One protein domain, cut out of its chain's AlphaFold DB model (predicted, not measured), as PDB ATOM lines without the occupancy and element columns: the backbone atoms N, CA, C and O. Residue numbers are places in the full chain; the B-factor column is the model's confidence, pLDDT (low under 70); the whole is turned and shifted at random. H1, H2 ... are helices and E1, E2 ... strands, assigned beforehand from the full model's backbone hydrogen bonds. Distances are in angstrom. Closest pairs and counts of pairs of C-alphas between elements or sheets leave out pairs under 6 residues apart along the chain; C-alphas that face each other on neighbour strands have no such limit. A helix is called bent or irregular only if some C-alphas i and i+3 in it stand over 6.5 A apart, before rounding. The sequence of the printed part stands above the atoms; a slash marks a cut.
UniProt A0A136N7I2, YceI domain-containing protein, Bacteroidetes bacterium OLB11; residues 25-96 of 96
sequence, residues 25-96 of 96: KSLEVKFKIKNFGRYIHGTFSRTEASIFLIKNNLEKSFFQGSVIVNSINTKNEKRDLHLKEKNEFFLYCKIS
ATOM      1  N   LYS A  25     -14.444  15.884 -20.745       83.19
ATOM      2  CA  LYS A  25     -14.233  16.982 -19.782       83.19
ATOM      3  C   LYS A  25     -14.405  16.543 -18.330       83.19
ATOM      4  O   LYS A  25     -13.782  17.101 -17.436       83.19
ATOM      5  N   SER A  26     -15.300  15.591 -18.098       87.62
ATOM      6  CA  SER A  26     -15.600  15.034 -16.784       87.62
ATOM      7  C   SER A  26     -16.145  13.625 -16.971       87.62
ATOM      8  O   SER A  26     -16.911  13.376 -17.904       87.62
ATOM      9  N   LEU A  27     -15.727  12.715 -16.098       90.25
ATOM     10  CA  LEU A  27     -16.175  11.334 -16.070       90.25
ATOM     11  C   LEU A  27     -16.424  10.947 -14.620       90.25
ATOM     12  O   LEU A  27     -15.577  11.167 -13.757       90.25
ATOM     13  N   GLU A  28     -17.584  10.360 -14.367       94.06
ATOM     14  CA  GLU A  28     -17.927   9.847 -13.055       94.06
ATOM     15  C   GLU A  28     -18.766   8.583 -13.211       94.06
ATOM     16  O   GLU A  28     -19.805   8.592 -13.872       94.06
ATOM     17  N   VAL A  29     -18.326   7.495 -12.581       95.94
ATOM     18  CA  VAL A  29     -19.096   6.251 -12.524       95.94
ATOM     19  C   VAL A  29     -19.625   6.072 -11.109       95.94
ATOM     20  O   VAL A  29     -18.863   5.872 -10.159       95.94
ATOM     21  N   LYS A  30     -20.952   6.152 -10.981       97.19
ATOM     22  CA  LYS A  30     -21.701   6.004  -9.731       97.19
ATOM     23  C   LYS A  30     -22.583   4.763  -9.794       97.19
ATOM     24  O   LYS A  30     -23.173   4.474 -10.830       97.19
ATOM     25  N   PHE A  31     -22.750   4.092  -8.662       96.00
ATOM     26  CA  PHE A  31     -23.756   3.049  -8.487       96.00
ATOM     27  C   PHE A  31     -24.568   3.273  -7.213       96.00
ATOM     28  O   PHE A  31     -24.156   3.967  -6.278       96.00
ATOM     29  N   LYS A  32     -25.755   2.669  -7.190       96.50
ATOM     30  CA  LYS A  32     -26.673   2.697  -6.058       96.50
ATOM     31  C   LYS A  32     -27.312   1.322  -5.913       96.50
ATOM     32  O   LYS A  32     -27.921   0.834  -6.858       96.50
ATOM     33  N   ILE A  33     -27.199   0.720  -4.733       94.00
ATOM     34  CA  ILE A  33     -27.764  -0.601  -4.430       94.00
ATOM     35  C   ILE A  33     -28.617  -0.541  -3.165       94.00
ATOM     36  O   ILE A  33     -28.306   0.200  -2.230       94.00
ATOM     37  N   LYS A  34     -29.731  -1.276  -3.138       95.62
ATOM     38  CA  LYS A  34     -30.628  -1.331  -1.978       95.62
ATOM     39  C   LYS A  34     -30.156  -2.421  -1.015       95.62
ATOM     40  O   LYS A  34     -29.966  -3.555  -1.430       95.62
ATOM     41  N   ASN A  35     -30.003  -2.078   0.259       90.31
ATOM     42  CA  ASN A  35     -29.639  -2.985   1.343       90.31
ATOM     43  C   ASN A  35     -30.509  -2.681   2.574       90.31
ATOM     44  O   ASN A  35     -30.502  -1.548   3.055       90.31
ATOM     45  N   PHE A  36     -31.283  -3.661   3.055       93.25
ATOM     46  CA  PHE A  36     -32.197  -3.528   4.206       93.25
ATOM     47  C   PHE A  36     -32.998  -2.210   4.230       93.25
ATOM     48  O   PHE A  36     -32.956  -1.437   5.184       93.25
ATOM     49  N   GLY A  37     -33.694  -1.909   3.130       94.38
ATOM     50  CA  GLY A  37     -34.547  -0.717   3.024       94.38
ATOM     51  C   GLY A  37     -33.805   0.614   2.835       94.38
ATOM     52  O   GLY A  37     -34.452   1.618   2.549       94.38
ATOM     53  N   ARG A  38     -32.469   0.636   2.913       94.81
ATOM     54  CA  ARG A  38     -31.637   1.824   2.662       94.81
ATOM     55  C   ARG A  38     -30.865   1.682   1.360       94.81
ATOM     56  O   ARG A  38     -30.615   0.578   0.884       94.81
ATOM     57  N   TYR A  39     -30.470   2.809   0.783       97.00
ATOM     58  CA  TYR A  39     -29.605   2.810  -0.387       97.00
ATOM     59  C   TYR A  39     -28.154   3.045   0.003       97.00
ATOM     60  O   TYR A  39     -27.832   3.986   0.726       97.00
ATOM     61  N   ILE A  40     -27.284   2.191  -0.523       96.44
ATOM     62  CA  ILE A  40     -25.842   2.367  -0.494       96.44
ATOM     63  C   ILE A  40     -25.431   2.988  -1.818       96.44
ATOM     64  O   ILE A  40     -25.746   2.462  -2.884       96.44
ATOM     65  N   HIS A  41     -24.733   4.111  -1.730       97.75
ATOM     66  CA  HIS A  41     -24.130   4.781  -2.868       97.75
ATOM     67  C   HIS A  41     -22.653   4.414  -2.932       97.75
ATOM     68  O   HIS A  41     -21.990   4.357  -1.894       97.75
ATOM     69  N   GLY A  42     -22.141   4.210  -4.137       97.19
ATOM     70  CA  GLY A  42     -20.712   4.071  -4.341       97.19
ATOM     71  C   GLY A  42     -20.253   4.628  -5.674       97.19
ATOM     72  O   GLY A  42     -21.059   4.963  -6.545       97.19
ATOM     73  N   THR A  43     -18.942   4.769  -5.796       97.94
ATOM     74  CA  THR A  43     -18.266   5.288  -6.982       97.94
ATOM     75  C   THR A  43     -17.063   4.425  -7.332       97.94
ATOM     76  O   THR A  43     -16.573   3.663  -6.497       97.94
ATOM     77  N   PHE A  44     -16.577   4.560  -8.563       97.06
ATOM     78  CA  PHE A  44     -15.226   4.153  -8.936       97.06
ATOM     79  C   PHE A  44     -14.401   5.420  -9.138       97.06
ATOM     80  O   PHE A  44     -14.755   6.257  -9.966       97.06
ATOM     81  N   SER A  45     -13.337   5.597  -8.353       94.62
ATOM     82  CA  SER A  45     -12.510   6.812  -8.416       94.62
ATOM     83  C   SER A  45     -11.479   6.798  -9.544       94.62
ATOM     84  O   SER A  45     -10.908   7.839  -9.855       94.62
ATOM     85  N   ARG A  46     -11.232   5.637 -10.165       94.06
ATOM     86  CA  ARG A  46     -10.350   5.489 -11.328       94.06
ATOM     87  C   ARG A  46     -11.131   4.899 -12.492       94.06
ATOM     88  O   ARG A  46     -11.501   3.721 -12.474       94.06
ATOM     89  N   THR A  47     -11.370   5.743 -13.484       93.50
ATOM     90  CA  THR A  47     -12.195   5.453 -14.654       93.50
ATOM     91  C   THR A  47     -11.592   6.125 -15.873       93.50
ATOM     92  O   THR A  47     -11.133   7.263 -15.775       93.50
ATOM     93  N   GLU A  48     -11.658   5.460 -17.016       91.50
ATOM     94  CA  GLU A  48     -11.209   6.002 -18.296       91.50
ATOM     95  C   GLU A  48     -12.346   5.893 -19.309       91.50
ATOM     96  O   GLU A  48     -13.164   4.974 -19.243       91.50
ATOM     97  N   ALA A  49     -12.416   6.835 -20.246       90.81
ATOM     98  CA  ALA A  49     -13.393   6.793 -21.322       90.81
ATOM     99  C   ALA A  49     -12.855   7.436 -22.595       90.81
ATOM    100  O   ALA A  49     -12.034   8.354 -22.560       90.81
ATOM    101  N   SER A  50     -13.362   6.978 -23.733       87.75
ATOM    102  CA  SER A  50     -13.145   7.604 -25.034       87.75
ATOM    103  C   SER A  50     -14.469   7.688 -25.776       87.75
ATOM    104  O   SER A  50     -15.269   6.752 -25.755       87.75
ATOM    105  N   ILE A  51     -14.703   8.835 -26.413       87.62
ATOM    106  CA  ILE A  51     -15.964   9.141 -27.086       87.62
ATOM    107  C   ILE A  51     -15.665   9.539 -28.520       87.62
ATOM    108  O   ILE A  51     -14.942  10.504 -28.772       87.62
ATOM    109  N   PHE A  52     -16.282   8.825 -29.451       87.19
ATOM    110  CA  PHE A  52     -16.341   9.201 -30.848       87.19
ATOM    111  C   PHE A  52     -17.777   9.603 -31.176       87.19
ATOM    112  O   PHE A  52     -18.688   8.779 -31.121       87.19
ATOM    113  N   LEU A  53     -17.990  10.886 -31.473       87.38
ATOM    114  CA  LEU A  53     -19.321  11.454 -31.688       87.38
ATOM    115  C   LEU A  53     -19.405  12.103 -33.067       87.38
ATOM    116  O   LEU A  53     -18.692  13.066 -33.350       87.38
ATOM    117  N   ILE A  54     -20.339  11.634 -33.887       88.31
ATOM    118  CA  ILE A  54     -20.707  12.256 -35.157       88.31
ATOM    119  C   ILE A  54     -22.020  13.006 -34.930       88.31
ATOM    120  O   ILE A  54     -23.086  12.399 -34.865       88.31
ATOM    121  N   LYS A  55     -21.954  14.341 -34.822       85.00
ATOM    122  CA  LYS A  55     -23.103  15.209 -34.473       85.00
ATOM    123  C   LYS A  55     -24.360  14.955 -35.316       85.00
ATOM    124  O   LYS A  55     -25.462  15.045 -34.796       85.00
ATOM    125  N   ASN A  56     -24.178  14.609 -36.590       90.69
ATOM    126  CA  ASN A  56     -25.268  14.397 -37.546       90.69
ATOM    127  C   ASN A  56     -25.568  12.904 -37.801       90.69
ATOM    128  O   ASN A  56     -26.369  12.588 -38.675       90.69
ATOM    129  N   ASN A  57     -24.902  11.982 -37.096       89.12
ATOM    130  CA  ASN A  57     -25.120  10.539 -37.211       89.12
ATOM    131  C   ASN A  57     -24.751   9.828 -35.897       89.12
ATOM    132  O   ASN A  57     -23.656   9.282 -35.734       89.12
ATOM    133  N   LEU A  58     -25.682   9.845 -34.944       90.12
ATOM    134  CA  LEU A  58     -25.475   9.236 -33.630       90.12
ATOM    135  C   LEU A  58     -25.346   7.708 -33.696       90.12
ATOM    136  O   LEU A  58     -24.634   7.143 -32.878       90.12
ATOM    137  N   GLU A  59     -25.945   7.050 -34.692       94.12
ATOM    138  CA  GLU A  59     -25.848   5.591 -34.854       94.12
ATOM    139  C   GLU A  59     -24.425   5.115 -35.167       94.12
ATOM    140  O   GLU A  59     -24.041   4.011 -34.795       94.12
ATOM    141  N   LYS A  60     -23.615   5.960 -35.816       91.44
ATOM    142  CA  LYS A  60     -22.188   5.695 -36.062       91.44
ATOM    143  C   LYS A  60     -21.274   6.193 -34.938       91.44
ATOM    144  O   LYS A  60     -20.052   6.096 -35.054       91.44
ATOM    145  N   SER A  61     -21.842   6.775 -33.884       91.75
ATOM    146  CA  SER A  61     -21.088   7.230 -32.716       91.75
ATOM    147  C   SER A  61     -20.872   6.075 -31.743       91.75
ATOM    148  O   SER A  61     -21.704   5.177 -31.642       91.75
ATOM    149  N   PHE A  62     -19.768   6.098 -30.998       89.75
ATOM    150  CA  PHE A  62     -19.493   5.088 -29.981       89.75
ATOM    151  C   PHE A  62     -18.821   5.683 -28.745       89.75
ATOM    152  O   PHE A  62     -18.106   6.687 -28.793       89.75
ATOM    153  N   PHE A  63     -19.062   5.021 -27.619       89.44
ATOM    154  CA  PHE A  63     -18.452   5.293 -26.329       89.44
ATOM    155  C   PHE A  63     -17.785   4.008 -25.847       89.44
ATOM    156  O   PHE A  63     -18.427   2.958 -25.823       89.44
ATOM    157  N   GLN A  64     -16.525   4.095 -25.431       90.44
ATOM    158  CA  GLN A  64     -15.878   3.033 -24.668       90.44
ATOM    159  C   GLN A  64     -15.438   3.581 -23.317       90.44
ATOM    160  O   GLN A  64     -15.049   4.745 -23.211       90.44
ATOM    161  N   GLY A  65     -15.433   2.730 -22.301       90.56
ATOM    162  CA  GLY A  65     -14.889   3.087 -21.004       90.56
ATOM    163  C   GLY A  65     -14.423   1.876 -20.218       90.56
ATOM    164  O   GLY A  65     -14.850   0.751 -20.470       90.56
ATOM    165  N   SER A  66     -13.539   2.133 -19.264       92.88
ATOM    166  CA  SER A  66     -13.025   1.153 -18.319       92.88
ATOM    167  C   SER A  66     -13.173   1.692 -16.897       92.88
ATOM    168  O   SER A  66     -13.108   2.899 -16.639       92.88
ATOM    169  N   VAL A  67     -13.400   0.783 -15.952       93.75
ATOM    170  CA  VAL A  67     -13.405   1.093 -14.522       93.75
ATOM    171  C   VAL A  67     -12.395   0.198 -13.830       93.75
ATOM    172  O   VAL A  67     -12.345  -1.009 -14.070       93.75
ATOM    173  N   ILE A  68     -11.585   0.773 -12.948       93.31
ATOM    174  CA  ILE A  68     -10.649  -0.014 -12.151       93.31
ATOM    175  C   ILE A  68     -11.377  -0.470 -10.892       93.31
ATOM    176  O   ILE A  68     -11.612   0.334  -9.991       93.31
ATOM    177  N   VAL A  69     -11.703  -1.761 -10.794       92.62
ATOM    178  CA  VAL A  69     -12.462  -2.345  -9.667       92.62
ATOM    179  C   VAL A  69     -11.868  -1.981  -8.304       92.62
ATOM    180  O   VAL A  69     -12.585  -1.594  -7.386       92.62
ATOM    181  N   ASN A  70     -10.538  -2.013  -8.170       92.38
ATOM    182  CA  ASN A  70      -9.850  -1.664  -6.923       92.38
ATOM    183  C   ASN A  70     -10.023  -0.175  -6.515       92.38
ATOM    184  O   ASN A  70      -9.589   0.240  -5.445       92.38
ATOM    185  N   SER A  71     -10.653   0.654  -7.346       95.44
ATOM    186  CA  SER A  71     -11.012   2.043  -7.027       95.44
ATOM    187  C   SER A  71     -12.433   2.220  -6.479       95.44
ATOM    188  O   SER A  71     -12.878   3.355  -6.313       95.44
ATOM    189  N   ILE A  72     -13.145   1.119  -6.205       96.62
ATOM    190  CA  ILE A  72     -14.476   1.166  -5.600       96.62
ATOM    191  C   ILE A  72     -14.452   1.895  -4.250       96.62
ATOM    192  O   ILE A  72     -13.546   1.686  -3.439       96.62
ATOM    193  N   ASN A  73     -15.451   2.749  -4.036       97.19
ATOM    194  CA  ASN A  73     -15.629   3.538  -2.826       97.19
ATOM    195  C   ASN A  73     -17.113   3.602  -2.450       97.19
ATOM    196  O   ASN A  73     -17.911   4.227  -3.148       97.19
ATOM    197  N   THR A  74     -17.482   2.992  -1.327       96.88
ATOM    198  CA  THR A  74     -18.828   3.064  -0.728       96.88
ATOM    199  C   THR A  74     -18.864   3.911   0.546       96.88
ATOM    200  O   THR A  74     -19.826   3.842   1.320       96.88
ATOM    201  N   LYS A  75     -17.801   4.694   0.783       96.62
ATOM    202  CA  LYS A  75     -17.502   5.414   2.029       96.62
ATOM    203  C   LYS A  75     -17.454   4.482   3.247       96.62
ATOM    204  O   LYS A  75     -17.805   4.879   4.357       96.62
ATOM    205  N   ASN A  76     -17.071   3.222   3.034       96.56
ATOM    206  CA  ASN A  76     -16.939   2.211   4.076       96.56
ATOM    207  C   ASN A  76     -15.821   1.230   3.704       96.56
ATOM    208  O   ASN A  76     -16.025   0.332   2.892       96.56
ATOM    209  N   GLU A  77     -14.663   1.374   4.344       96.06
ATOM    210  CA  GLU A  77     -13.452   0.615   4.007       96.06
ATOM    211  C   GLU A  77     -13.638  -0.902   4.102       96.06
ATOM    212  O   GLU A  77     -13.210  -1.632   3.214       96.06
ATOM    213  N   LYS A  78     -14.333  -1.393   5.138       94.81
ATOM    214  CA  LYS A  78     -14.596  -2.835   5.305       94.81
ATOM    215  C   LYS A  78     -15.453  -3.384   4.167       94.81
ATOM    216  O   LYS A  78     -15.223  -4.496   3.698       94.81
ATOM    217  N   ARG A  79     -16.441  -2.609   3.719       94.81
ATOM    218  CA  ARG A  79     -17.281  -2.973   2.577       94.81
ATOM    219  C   ARG A  79     -16.490  -2.926   1.279       94.81
ATOM    220  O   ARG A  79     -16.603  -3.848   0.484       94.81
ATOM    221  N   ASP A  80     -15.675  -1.894   1.088       95.81
ATOM    222  CA  ASP A  80     -14.849  -1.747  -0.110       95.81
ATOM    223  C   ASP A  80     -13.830  -2.888  -0.217       95.81
ATOM    224  O   ASP A  80     -13.629  -3.423  -1.304       95.81
ATOM    225  N   LEU A  81     -13.252  -3.319   0.908       93.75
ATOM    226  CA  LEU A  81     -12.399  -4.503   0.986       93.75
ATOM    227  C   LEU A  81     -13.168  -5.777   0.605       93.75
ATOM    228  O   LEU A  81     -12.739  -6.522  -0.271       93.75
ATOM    229  N   HIS A  82     -14.349  -5.988   1.195       92.50
ATOM    230  CA  HIS A  82     -15.183  -7.159   0.918       92.50
ATOM    231  C   HIS A  82     -15.590  -7.266  -0.560       92.50
ATOM    232  O   HIS A  82     -15.519  -8.345  -1.143       92.50
ATOM    233  N   LEU A  83     -15.958  -6.142  -1.184       93.75
ATOM    234  CA  LEU A  83     -16.330  -6.080  -2.602       93.75
ATOM    235  C   LEU A  83     -15.151  -6.400  -3.537       93.75
ATOM    236  O   LEU A  83     -15.370  -6.904  -4.638       93.75
ATOM    237  N   LYS A  84     -13.915  -6.112  -3.110       92.31
ATOM    238  CA  LYS A  84     -12.696  -6.395  -3.878       92.31
ATOM    239  C   LYS A  84     -12.238  -7.840  -3.718       92.31
ATOM    240  O   LYS A  84     -11.853  -8.450  -4.700       92.31
ATOM    241  N   GLU A  85     -12.249  -8.384  -2.509       88.62
ATOM    242  CA  GLU A  85     -11.540  -9.639  -2.211       88.62
ATOM    243  C   GLU A  85     -12.391 -10.900  -2.370       88.62
ATOM    244  O   GLU A  85     -11.854 -12.004  -2.423       88.62
ATOM    245  N   LYS A  86     -13.721 -10.772  -2.412       87.38
ATOM    246  CA  LYS A  86     -14.618 -11.928  -2.484       87.38
ATOM    247  C   LYS A  86     -15.013 -12.257  -3.920       87.38
ATOM    248  O   LYS A  86     -15.464 -11.390  -4.671       87.38
ATOM    249  N   ASN A  87     -14.911 -13.545  -4.253       84.25
ATOM    250  CA  ASN A  87     -15.233 -14.096  -5.573       84.25
ATOM    251  C   ASN A  87     -16.692 -13.864  -5.988       84.25
ATOM    252  O   ASN A  87     -16.984 -13.802  -7.174       84.25
ATOM    253  N   GLU A  88     -17.593 -13.724  -5.015       85.94
ATOM    254  CA  GLU A  88     -19.026 -13.484  -5.228       85.94
ATOM    255  C   GLU A  88     -19.339 -12.061  -5.726       85.94
ATOM    256  O   GLU A  88     -20.459 -11.797  -6.159       85.94
ATOM    257  N   PHE A  89     -18.367 -11.142  -5.663       89.69
ATOM    258  CA  PHE A  89     -18.507  -9.771  -6.152       89.69
ATOM    259  C   PHE A  89     -17.620  -9.539  -7.373       89.69
ATOM    260  O   PHE A  89     -17.919 -10.033  -8.455       89.69
ATOM    261  N   PHE A  90     -16.547  -8.759  -7.227       86.31
ATOM    262  CA  PHE A  90     -15.722  -8.362  -8.366       86.31
ATOM    263  C   PHE A  90     -14.432  -9.165  -8.517       86.31
ATOM    264  O   PHE A  90     -13.784  -9.019  -9.547       86.31
ATOM    265  N   LEU A  91     -14.051  -9.962  -7.511       73.38
ATOM    266  CA  LEU A  91     -12.808 -10.737  -7.473       73.38
ATOM    267  C   LEU A  91     -11.583  -9.983  -8.026       73.38
ATOM    268  O   LEU A  91     -11.135 -10.192  -9.151       73.38
ATOM    269  N   TYR A  92     -10.993  -9.118  -7.214       72.06
ATOM    270  CA  TYR A  92      -9.707  -8.501  -7.503       72.06
ATOM    271  C   TYR A  92      -8.581  -9.344  -6.898       72.06
ATOM    272  O   TYR A  92      -8.310  -9.278  -5.701       72.06
ATOM    273  N   CYS A  93      -7.889 -10.118  -7.736       62.94
ATOM    274  CA  CYS A  93      -6.642 -10.758  -7.337       62.94
ATOM    275  C   CYS A  93      -5.501  -9.744  -7.487       62.94
ATOM    276  O   CYS A  93      -5.189  -9.306  -8.597       62.94
ATOM    277  N   LYS A  94      -4.871  -9.346  -6.376       58.22
ATOM    278  CA  LYS A  94      -3.629  -8.572  -6.432       58.22
ATOM    279  C   LYS A  94      -2.536  -9.526  -6.910       58.22
ATOM    280  O   LYS A  94      -2.096 -10.371  -6.139       58.22
ATOM    281  N   ILE A  95      -2.161  -9.444  -8.185       56.00
ATOM    282  CA  ILE A  95      -0.993 -10.166  -8.694       56.00
ATOM    283  C   ILE A  95       0.215  -9.533  -7.994       56.00
ATOM    284  O   ILE A  95       0.471  -8.340  -8.167       56.00
ATOM    285  N   SER A  96       0.825 -10.301  -7.091       50.16
ATOM    286  CA  SER A  96       2.037  -9.961  -6.342       50.16
ATOM    287  C   SER A  96       3.261  -9.968  -7.236       50.16
ATOM    288  O   SER A  96       3.357 -10.934  -8.028       50.16
TER     289      SER A  96
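AT A GLANCE: This is residues 25 to 96 of the 96 residues of the protein "YceI domain-containing protein" of Bacteroidetes bacterium OLB11 (UniProt A0A136N7I2). Two separate two-stranded hairpins, E1 with E2 and E3 with E4, make a bent frame like a wide V, joined where E2 runs on into E3 at 72 degrees. The short helix H1 lies off the E1 and E2 hairpin, and a tail follows it to Ser 96. The printed part has 72 residues with four named strands and one named helix, in the order E1 E2 E3 E4 H1; both sheets are antiparallel. The class is mixed, helices and strands, with under half of the residues in named elements. The whole is loose, with a radius of gyration of the C-alphas of 15.9 A and spans of 47 by 38 by 22 A.

IN THESE COORDINATES: Find C-alpha 29 at (-19.096, 6.251, -12.524); from there E1, residues 29 to 35, runs 19.7 A. E2, residues 38 to 44, runs 20.2 A. E3, residues 47 to 52, and E4, residues 62 to 67, each run 17.1 A. H1, residues 77 to 85, ends at C-alpha 85, (-11.540, -9.639, -2.211).

HOW THE PARTS SIT: Look first at the hairpin E1 and E2, antiparallel at 155 degrees, where N 31 and O 42 are 2.8 A apart, within hydrogen-bond range. E2 and E3 meet only through their link. In the hairpin E3 and E4, antiparallel at 173 degrees, N 50 and O 64 are within range at 2.8 A. Residues 72 to 73 pair antiparallel with residues 43 to 44 of E2. H1 is apart from E1, E2 and E3; in it every O i to N i+4 pair is within range.

THE WHOLE: The two C-alphas farthest apart, those of Asn 56 and Ser 96, are 48.1 A apart. The printed part has no cut, and no link is long. Residues 93 to 96 are under 70 in pLDDT.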